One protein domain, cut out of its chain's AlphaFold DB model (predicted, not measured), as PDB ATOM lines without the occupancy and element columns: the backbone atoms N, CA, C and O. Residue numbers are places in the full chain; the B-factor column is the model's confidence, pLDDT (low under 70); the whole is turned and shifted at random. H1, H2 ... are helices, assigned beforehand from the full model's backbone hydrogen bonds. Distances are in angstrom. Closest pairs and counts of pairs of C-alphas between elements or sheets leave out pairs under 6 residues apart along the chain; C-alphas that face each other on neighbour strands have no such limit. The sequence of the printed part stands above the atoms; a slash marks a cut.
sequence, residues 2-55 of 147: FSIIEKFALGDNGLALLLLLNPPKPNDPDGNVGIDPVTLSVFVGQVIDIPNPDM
ATOM      1  N   PHE A   2      21.630 -26.761  12.838       57.72
ATOM      2  CA  PHE A   2      21.515 -26.274  14.219       57.72
ATOM      3  C   PHE A   2      21.244 -24.773  14.198       57.72
ATOM      4  O   PHE A   2      22.013 -24.032  13.582       57.72
ATOM      5  N   SER A   3      20.156 -24.341  14.835       75.69
ATOM      6  CA  SER A   3      19.860 -22.919  14.970       75.69
ATOM      7  C   SER A   3      20.827 -22.288  15.968       75.69
ATOM      8  O   SER A   3      21.230 -22.912  16.952       75.69
ATOM      9  N   ILE A   4      21.211 -21.036  15.733       77.94
ATOM     10  CA  ILE A   4      22.130 -20.319  16.621       77.94
ATOM     11  C   ILE A   4      21.543 -20.144  18.032       77.94
ATOM     12  O   ILE A   4      22.272 -20.183  19.017       77.94
ATOM     13  N   ILE A   5      20.214 -20.082  18.132       78.38
ATOM     14  CA  ILE A   5      19.461 -20.018  19.390       78.38
ATOM     15  C   ILE A   5      19.668 -21.286  20.224       78.38
ATOM     16  O   ILE A   5      19.937 -21.197  21.419       78.38
ATOM     17  N   GLU A   6      19.595 -22.461  19.590       80.44
ATOM     18  CA  GLU A   6      19.797 -23.752  20.259       80.44
ATOM     19  C   GLU A   6      21.262 -23.953  20.641       80.44
ATOM     20  O   GLU A   6      21.568 -24.412  21.738       80.44
ATOM     21  N   LYS A   7      22.183 -23.567  19.749       81.19
ATOM     22  CA  LYS A   7      23.626 -23.719  19.970       81.19
ATOM     23  C   LYS A   7      24.121 -22.919  21.179       81.19
ATOM     24  O   LYS A   7      25.033 -23.375  21.863       81.19
ATOM     25  N   PHE A   8      23.546 -21.742  21.419       82.81
ATOM     26  CA  PHE A   8      23.939 -20.845  22.508       82.81
ATOM     27  C   PHE A   8      22.927 -20.798  23.664       82.81
ATOM     28  O   PHE A   8      23.084 -19.977  24.560       82.81
ATOM     29  N   ALA A   9      21.925 -21.687  23.666       82.94
ATOM     30  CA  ALA A   9      20.906 -21.790  24.714       82.94
ATOM     31  C   ALA A   9      20.240 -20.442  25.061       82.94
ATOM     32  O   ALA A   9      20.043 -20.114  26.227       82.94
ATOM     33  N   LEU A  10      19.886 -19.651  24.043       79.06
ATOM     34  CA  LEU A  10      19.415 -18.268  24.223       79.06
ATOM     35  C   LEU A  10      17.967 -18.146  24.751       79.06
ATOM     36  O   LEU A  10      17.482 -17.034  24.955       79.06
ATOM     37  N   GLY A  11      17.270 -19.265  24.968       78.94
ATOM     38  CA  GLY A  11      15.884 -19.296  25.449       78.94
ATOM     39  C   GLY A  11      14.860 -18.736  24.452       78.94
ATOM     40  O   GLY A  11      15.185 -18.429  23.303       78.94
ATOM     41  N   ASP A  12      13.606 -18.589  24.895       77.06
ATOM     42  CA  ASP A  12      12.476 -18.171  24.045       77.06
ATOM     43  C   ASP A  12      12.640 -16.756  23.461       77.06
ATOM     44  O   ASP A  12      12.210 -16.475  22.343       77.06
ATOM     45  N   ASN A  13      13.327 -15.867  24.186       78.06
ATOM     46  CA  ASN A  13      13.616 -14.499  23.742       78.06
ATOM     47  C   ASN A  13      14.892 -14.394  22.892       78.06
ATOM     48  O   ASN A  13      15.238 -13.305  22.428       78.06
ATOM     49  N   GLY A  14      15.598 -15.507  22.670       80.44
ATOM     50  CA  GLY A  14      16.907 -15.523  22.029       80.44
ATOM     51  C   GLY A  14      16.918 -14.921  20.629       80.44
ATOM     52  O   GLY A  14      17.839 -14.184  20.287       80.44
ATOM     53  N   LEU A  15      15.866 -15.163  19.838       81.31
ATOM     54  CA  LEU A  15      15.727 -14.572  18.504       81.31
ATOM     55  C   LEU A  15      15.620 -13.042  18.570       81.31
ATOM     56  O   LEU A  15      16.296 -12.337  17.825       81.31
ATOM     57  N   ALA A  16      14.778 -12.531  19.469       78.44
ATOM     58  CA  ALA A  16      14.535 -11.100  19.612       78.44
ATOM     59  C   ALA A  16      15.790 -10.360  20.082       78.44
ATOM     60  O   ALA A  16      16.108  -9.294  19.563       78.44
ATOM     61  N   LEU A  17      16.531 -10.948  21.023       80.19
ATOM     62  CA  LEU A  17      17.797 -10.404  21.508       80.19
ATOM     63  C   LEU A  17      18.877 -10.428  20.427       80.19
ATOM     64  O   LEU A  17      19.655  -9.487  20.310       80.19
ATOM     65  N   LEU A  18      18.906 -11.480  19.608       84.75
ATOM     66  CA  LEU A  18      19.861 -11.580  18.516       84.75
ATOM     67  C   LEU A  18      19.602 -10.509  17.447       84.75
ATOM     68  O   LEU A  18      20.550  -9.885  16.985       84.75
ATOM     69  N   LEU A  19      18.337 -10.250  17.100       83.31
ATOM     70  CA  LEU A  19      17.960  -9.164  16.185       83.31
ATOM     71  C   LEU A  19      18.213  -7.777  16.788       83.31
ATOM     72  O   LEU A  19      18.648  -6.873  16.083       83.31
ATOM     73  N   LEU A  20      17.996  -7.622  18.096       81.19
ATOM     74  CA  LEU A  20      18.258  -6.379  18.819       81.19
ATOM     75  C   LEU A  20      19.747  -6.012  18.833       81.19
ATOM     76  O   LEU A  20      20.088  -4.846  18.655       81.19
ATOM     77  N   LEU A  21      20.622  -6.991  19.069       82.12
ATOM     78  CA  LEU A  21      22.069  -6.771  19.082       82.12
ATOM     79  C   LEU A  21      22.667  -6.697  17.672       82.12
ATOM     80  O   LEU A  21      23.719  -6.094  17.496       82.12
ATOM     81  N   ASN A  22      21.989  -7.260  16.668       84.44
ATOM     82  CA  ASN A  22      22.463  -7.313  15.284       84.44
ATOM     83  C   ASN A  22      21.423  -6.750  14.301       84.44
ATOM     84  O   ASN A  22      20.955  -7.491  13.426       84.44
ATOM     85  N   PRO A  23      21.048  -5.464  14.415       79.69
ATOM     86  CA  PRO A  23      20.015  -4.882  13.571       79.69
ATOM     87  C   PRO A  23      20.419  -4.915  12.087       79.69
ATOM     88  O   PRO A  23      21.603  -4.739  11.770       79.69
ATOM     89  N   PRO A  24      19.457  -5.112  11.166       77.75
ATOM     90  CA  PRO A  24      19.730  -5.115   9.737       77.75
ATOM     91  C   PRO A  24      20.247  -3.744   9.298       77.75
ATOM     92  O   PRO A  24      19.625  -2.709   9.546       77.75
ATOM     93  N   LYS A  25      21.385  -3.739   8.608       76.81
ATOM     94  CA  LYS A  25      22.034  -2.533   8.092       76.81
ATOM     95  C   LYS A  25      22.420  -2.743   6.627       76.81
ATOM     96  O   LYS A  25      23.571  -3.037   6.314       76.81
ATOM     97  N   PRO A  26      21.451  -2.587   5.705       68.00
ATOM     98  CA  PRO A  26      21.650  -2.896   4.288       68.00
ATOM     99  C   PRO A  26      22.684  -1.993   3.595       68.00
ATOM    100  O   PRO A  26      23.182  -2.353   2.536       68.00
ATOM    101  N   ASN A  27      23.027  -0.848   4.198       70.94
ATOM    102  CA  ASN A  27      23.964   0.138   3.648       70.94
ATOM    103  C   ASN A  27      25.243   0.291   4.495       70.94
ATOM    104  O   ASN A  27      25.874   1.346   4.461       70.94
ATOM    105  N   ASP A  28      25.598  -0.713   5.302       73.00
ATOM    106  CA  ASP A  28      26.792  -0.653   6.150       73.00
ATOM    107  C   ASP A  28      28.078  -0.646   5.301       73.00
ATOM    108  O   ASP A  28      28.315  -1.599   4.550       73.00
ATOM    109  N   PRO A  29      28.924   0.397   5.399       70.19
ATOM    110  CA  PRO A  29      30.122   0.526   4.569       70.19
ATOM    111  C   PRO A  29      31.195  -0.521   4.901       70.19
ATOM    112  O   PRO A  29      32.029  -0.827   4.052       70.19
ATOM    113  N   ASP A  30      31.150  -1.096   6.106       71.12
ATOM    114  CA  ASP A  30      32.072  -2.129   6.580       71.12
ATOM    115  C   ASP A  30      31.615  -3.557   6.220       71.12
ATOM    116  O   ASP A  30      32.275  -4.533   6.577       71.12
ATOM    117  N   GLY A  31      30.488  -3.708   5.507       68.62
ATOM    118  CA  GLY A  31      29.974  -5.000   5.035       68.62
ATOM    119  C   GLY A  31      29.369  -5.889   6.126       68.62
ATOM    120  O   GLY A  31      28.956  -7.017   5.851       68.62
ATOM    121  N   ASN A  32      29.265  -5.394   7.359       73.25
ATOM    122  CA  ASN A  32      28.592  -6.094   8.440       73.25
ATOM    123  C   ASN A  32      27.097  -5.821   8.296       73.25
ATOM    124  O   ASN A  32      26.609  -4.863   8.865       73.25
ATOM    125  N   VAL A  33      26.357  -6.620   7.531       76.25
ATOM    126  CA  VAL A  33      24.952  -6.316   7.177       76.25
ATOM    127  C   VAL A  33      23.929  -6.544   8.303       76.25
ATOM    128  O   VAL A  33      22.751  -6.230   8.136       76.25
ATOM    129  N   GLY A  34      24.363  -7.049   9.462       80.44
ATOM    130  CA  GLY A  34      23.464  -7.454  10.547       80.44
ATOM    131  C   GLY A  34      22.686  -8.728  10.209       80.44
ATOM    132  O   GLY A  34      23.013  -9.429   9.251       80.44
ATOM    133  N   ILE A  35      21.682  -9.068  11.018       84.19
ATOM    134  CA  ILE A  35      20.799 -10.200  10.724       84.19
ATOM    135  C   ILE A  35      19.544  -9.667  10.055       84.19
ATOM    136  O   ILE A  35      18.853  -8.807  10.599       84.19
ATOM    137  N   ASP A  36      19.241 -10.202   8.877       78.69
ATOM    138  CA  ASP A  36      17.989  -9.894   8.208       78.69
ATOM    139  C   ASP A  36      16.815 -10.522   8.990       78.69
ATOM    140  O   ASP A  36      16.779 -11.741   9.168       78.69
ATOM    141  N   PRO A  37      15.848  -9.728   9.475       74.75
ATOM    142  CA  PRO A  37      14.777 -10.209  10.345       74.75
ATOM    143  C   PRO A  37      13.742 -11.083   9.623       74.75
ATOM    144  O   PRO A  37      12.978 -11.779  10.287       74.75
ATOM    145  N   VAL A  38      13.701 -11.062   8.285       73.62
ATOM    146  CA  VAL A  38      12.744 -11.841   7.482       73.62
ATOM    147  C   VAL A  38      13.298 -13.229   7.175       73.62
ATOM    148  O   VAL A  38      12.617 -14.238   7.335       73.62
ATOM    149  N   THR A  39      14.547 -13.280   6.729       76.62
ATOM    150  CA  THR A  39      15.233 -14.502   6.304       76.62
ATOM    151  C   THR A  39      16.053 -15.141   7.418       76.62
ATOM    152  O   THR A  39      16.487 -16.282   7.256       76.62
ATOM    153  N   LEU A  40      16.292 -14.420   8.524       77.31
ATOM    154  CA  LEU A  40      17.107 -14.833   9.676       77.31
ATOM    155  C   LEU A  40      18.460 -15.422   9.269       77.31
ATOM    156  O   LEU A  40      19.020 -16.295   9.934       77.31
ATOM    157  N   SER A  41      18.960 -14.969   8.123       76.19
ATOM    158  CA  SER A  41      20.120 -15.546   7.477       76.19
ATOM    159  C   SER A  41      21.382 -14.874   7.993       76.19
ATOM    160  O   SER A  41      21.463 -13.650   8.091       76.19
ATOM    161  N   VAL A  42      22.374 -15.701   8.318       77.69
ATOM    162  CA  VAL A  42      23.736 -15.283   8.654       77.69
ATOM    163  C   VAL A  42      24.685 -15.864   7.617       77.69
ATOM    164  O   VAL A  42      24.591 -17.043   7.266       77.69
ATOM    165  N   PHE A  43      25.593 -15.041   7.105       76.56
ATOM    166  CA  PHE A  43      26.554 -15.467   6.093       76.56
ATOM    167  C   PHE A  43      27.846 -15.988   6.729       76.56
ATOM    168  O   PHE A  43      28.218 -15.636   7.850       76.56
ATOM    169  N   VAL A  44      28.564 -16.848   6.007       75.88
ATOM    170  CA  VAL A  44      29.870 -17.345   6.462       75.88
ATOM    171  C   VAL A  44      30.848 -16.171   6.559       75.88
ATOM    172  O   VAL A  44      30.977 -15.396   5.617       75.88
ATOM    173  N   GLY A  45      31.544 -16.057   7.694       75.88
ATOM    174  CA  GLY A  45      32.470 -14.951   7.971       75.88
ATOM    175  C   GLY A  45      31.812 -13.709   8.578       75.88
ATOM    176  O   GLY A  45      32.524 -12.786   8.958       75.88
ATOM    177  N   GLN A  46      30.483 -13.696   8.723       78.62
ATOM    178  CA  GLN A  46      29.762 -12.632   9.414       78.62
ATOM    179  C   GLN A  46      30.040 -12.684  10.920       78.62
ATOM    180  O   GLN A  46      29.886 -13.727  11.560       78.62
ATOM    181  N   VAL A  47      30.422 -11.542  11.488       82.00
ATOM    182  CA  VAL A  47      30.520 -11.361  12.938       82.00
ATOM    183  C   VAL A  47      29.147 -10.932  13.449       82.00
ATOM    184  O   VAL A  47      28.547 -10.011  12.899       82.00
ATOM    185  N   ILE A  48      28.644 -11.626  14.471       83.38
ATOM    186  CA  ILE A  48      27.408 -11.262  15.165       83.38
ATOM    187  C   ILE A  48      27.660 -11.195  16.669       83.38
ATOM    188  O   ILE A  48      28.393 -12.017  17.224       83.38
ATOM    189  N   ASP A  49      27.016 -10.241  17.321       84.69
ATOM    190  CA  ASP A  49      26.963 -10.120  18.766       84.69
ATOM    191  C   ASP A  49      25.963 -11.134  19.327       84.69
ATOM    192  O   ASP A  49      24.763 -11.097  19.045       84.69
ATOM    193  N   ILE A  50      26.470 -12.087  20.108       83.69
ATOM    194  CA  ILE A  50      25.648 -13.115  20.747       83.69
ATOM    195  C   ILE A  50      25.166 -12.566  22.100       83.69
ATOM    196  O   ILE A  50      26.007 -12.230  22.939       83.69
ATOM    197  N   PRO A  51      23.846 -12.499  22.354       80.38
ATOM    198  CA  PRO A  51      23.331 -12.093  23.654       80.38
ATOM    199  C   PRO A  51      23.653 -13.137  24.721       80.38
ATOM    200  O   PRO A  51      23.782 -14.330  24.445       80.38
ATOM    201  N   ASN A  52      23.744 -12.690  25.968       80.00
ATOM    202  CA  ASN A  52      23.880 -13.586  27.104       80.00
ATOM    203  C   ASN A  52      22.619 -14.467  27.213       80.00
ATOM    204  O   ASN A  52      21.509 -13.942  27.057       80.00
ATOM    205  N   PRO A  53      22.759 -15.768  27.522       69.75
ATOM    206  CA  PRO A  53      21.612 -16.576  27.915       69.75
ATOM    207  C   PRO A  53      20.942 -15.902  29.127       69.75
ATOM    208  O   PRO A  53      21.636 -15.447  30.037       69.75
ATOM    209  N   ASP A  54      19.617 -15.748  29.071       69.94
ATOM    210  CA  ASP A  54      18.771 -15.037  30.051       69.94
ATOM    211  C   ASP A  54      18.842 -13.496  30.065       69.94
ATOM    212  O   ASP A  54      18.318 -12.859  30.984       69.94
ATOM    213  N   MET A  55      19.427 -12.855  29.045       71.50
ATOM    214  CA  MET A  55      19.343 -11.395  28.921       71.50
ATOM    215  C   MET A  55      17.865 -10.955  28.830       71.50
ATOM    216  O   MET A  55      17.132 -11.427  27.959       71.50
TER     217      MET A  55
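AT A GLANCE: This is residues 2 to 55 of the 147 residues of the protein "LysM domain-containing protein" of Anaerolineae bacterium (UniProt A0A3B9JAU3). This domain has little regular structure: two short helices, H1 and then H2, sit at one end, and a long loop, residues 22 to 55, runs out to the far end at Pro 29 and folds back to end at the helices' end. The printed part has 54 residues, of which 12 are in named elements; the class is all helix, with no named strand. It is compact, with a radius of gyration of the C-alphas of 11.0 A, yet elongated, spanning 32 by 19 by 18 A.

IN THESE COORDINATES: H1, residues 4 to 7, begins at C-alpha 4 (22.130, -20.319, 16.621) and is 5.0 A long from first to last C-alpha. H2, residues 14 to 21, is 10.6 A long and ends at C-alpha 21 (22.069, -6.771, 19.082).

HOW THE PARTS SIT: H1 and H2 are close but not clearly touching; their closest C-alphas, of Ile 5 and Gly 14, are 5.8 A apart. In H2 every O i to N i+4 pair is within hydrogen-bond range; H1 is too short for such a pair.

THE WHOLE: The C-alphas farthest apart, of Asp 12 and Pro 29, are 32.3 A apart. The printed part has no cut, and the link from H1 to H2 is short. Mean pLDDT of the printed part is 77.5; residues 2, 26, 31 and 53 to 54 are under 70.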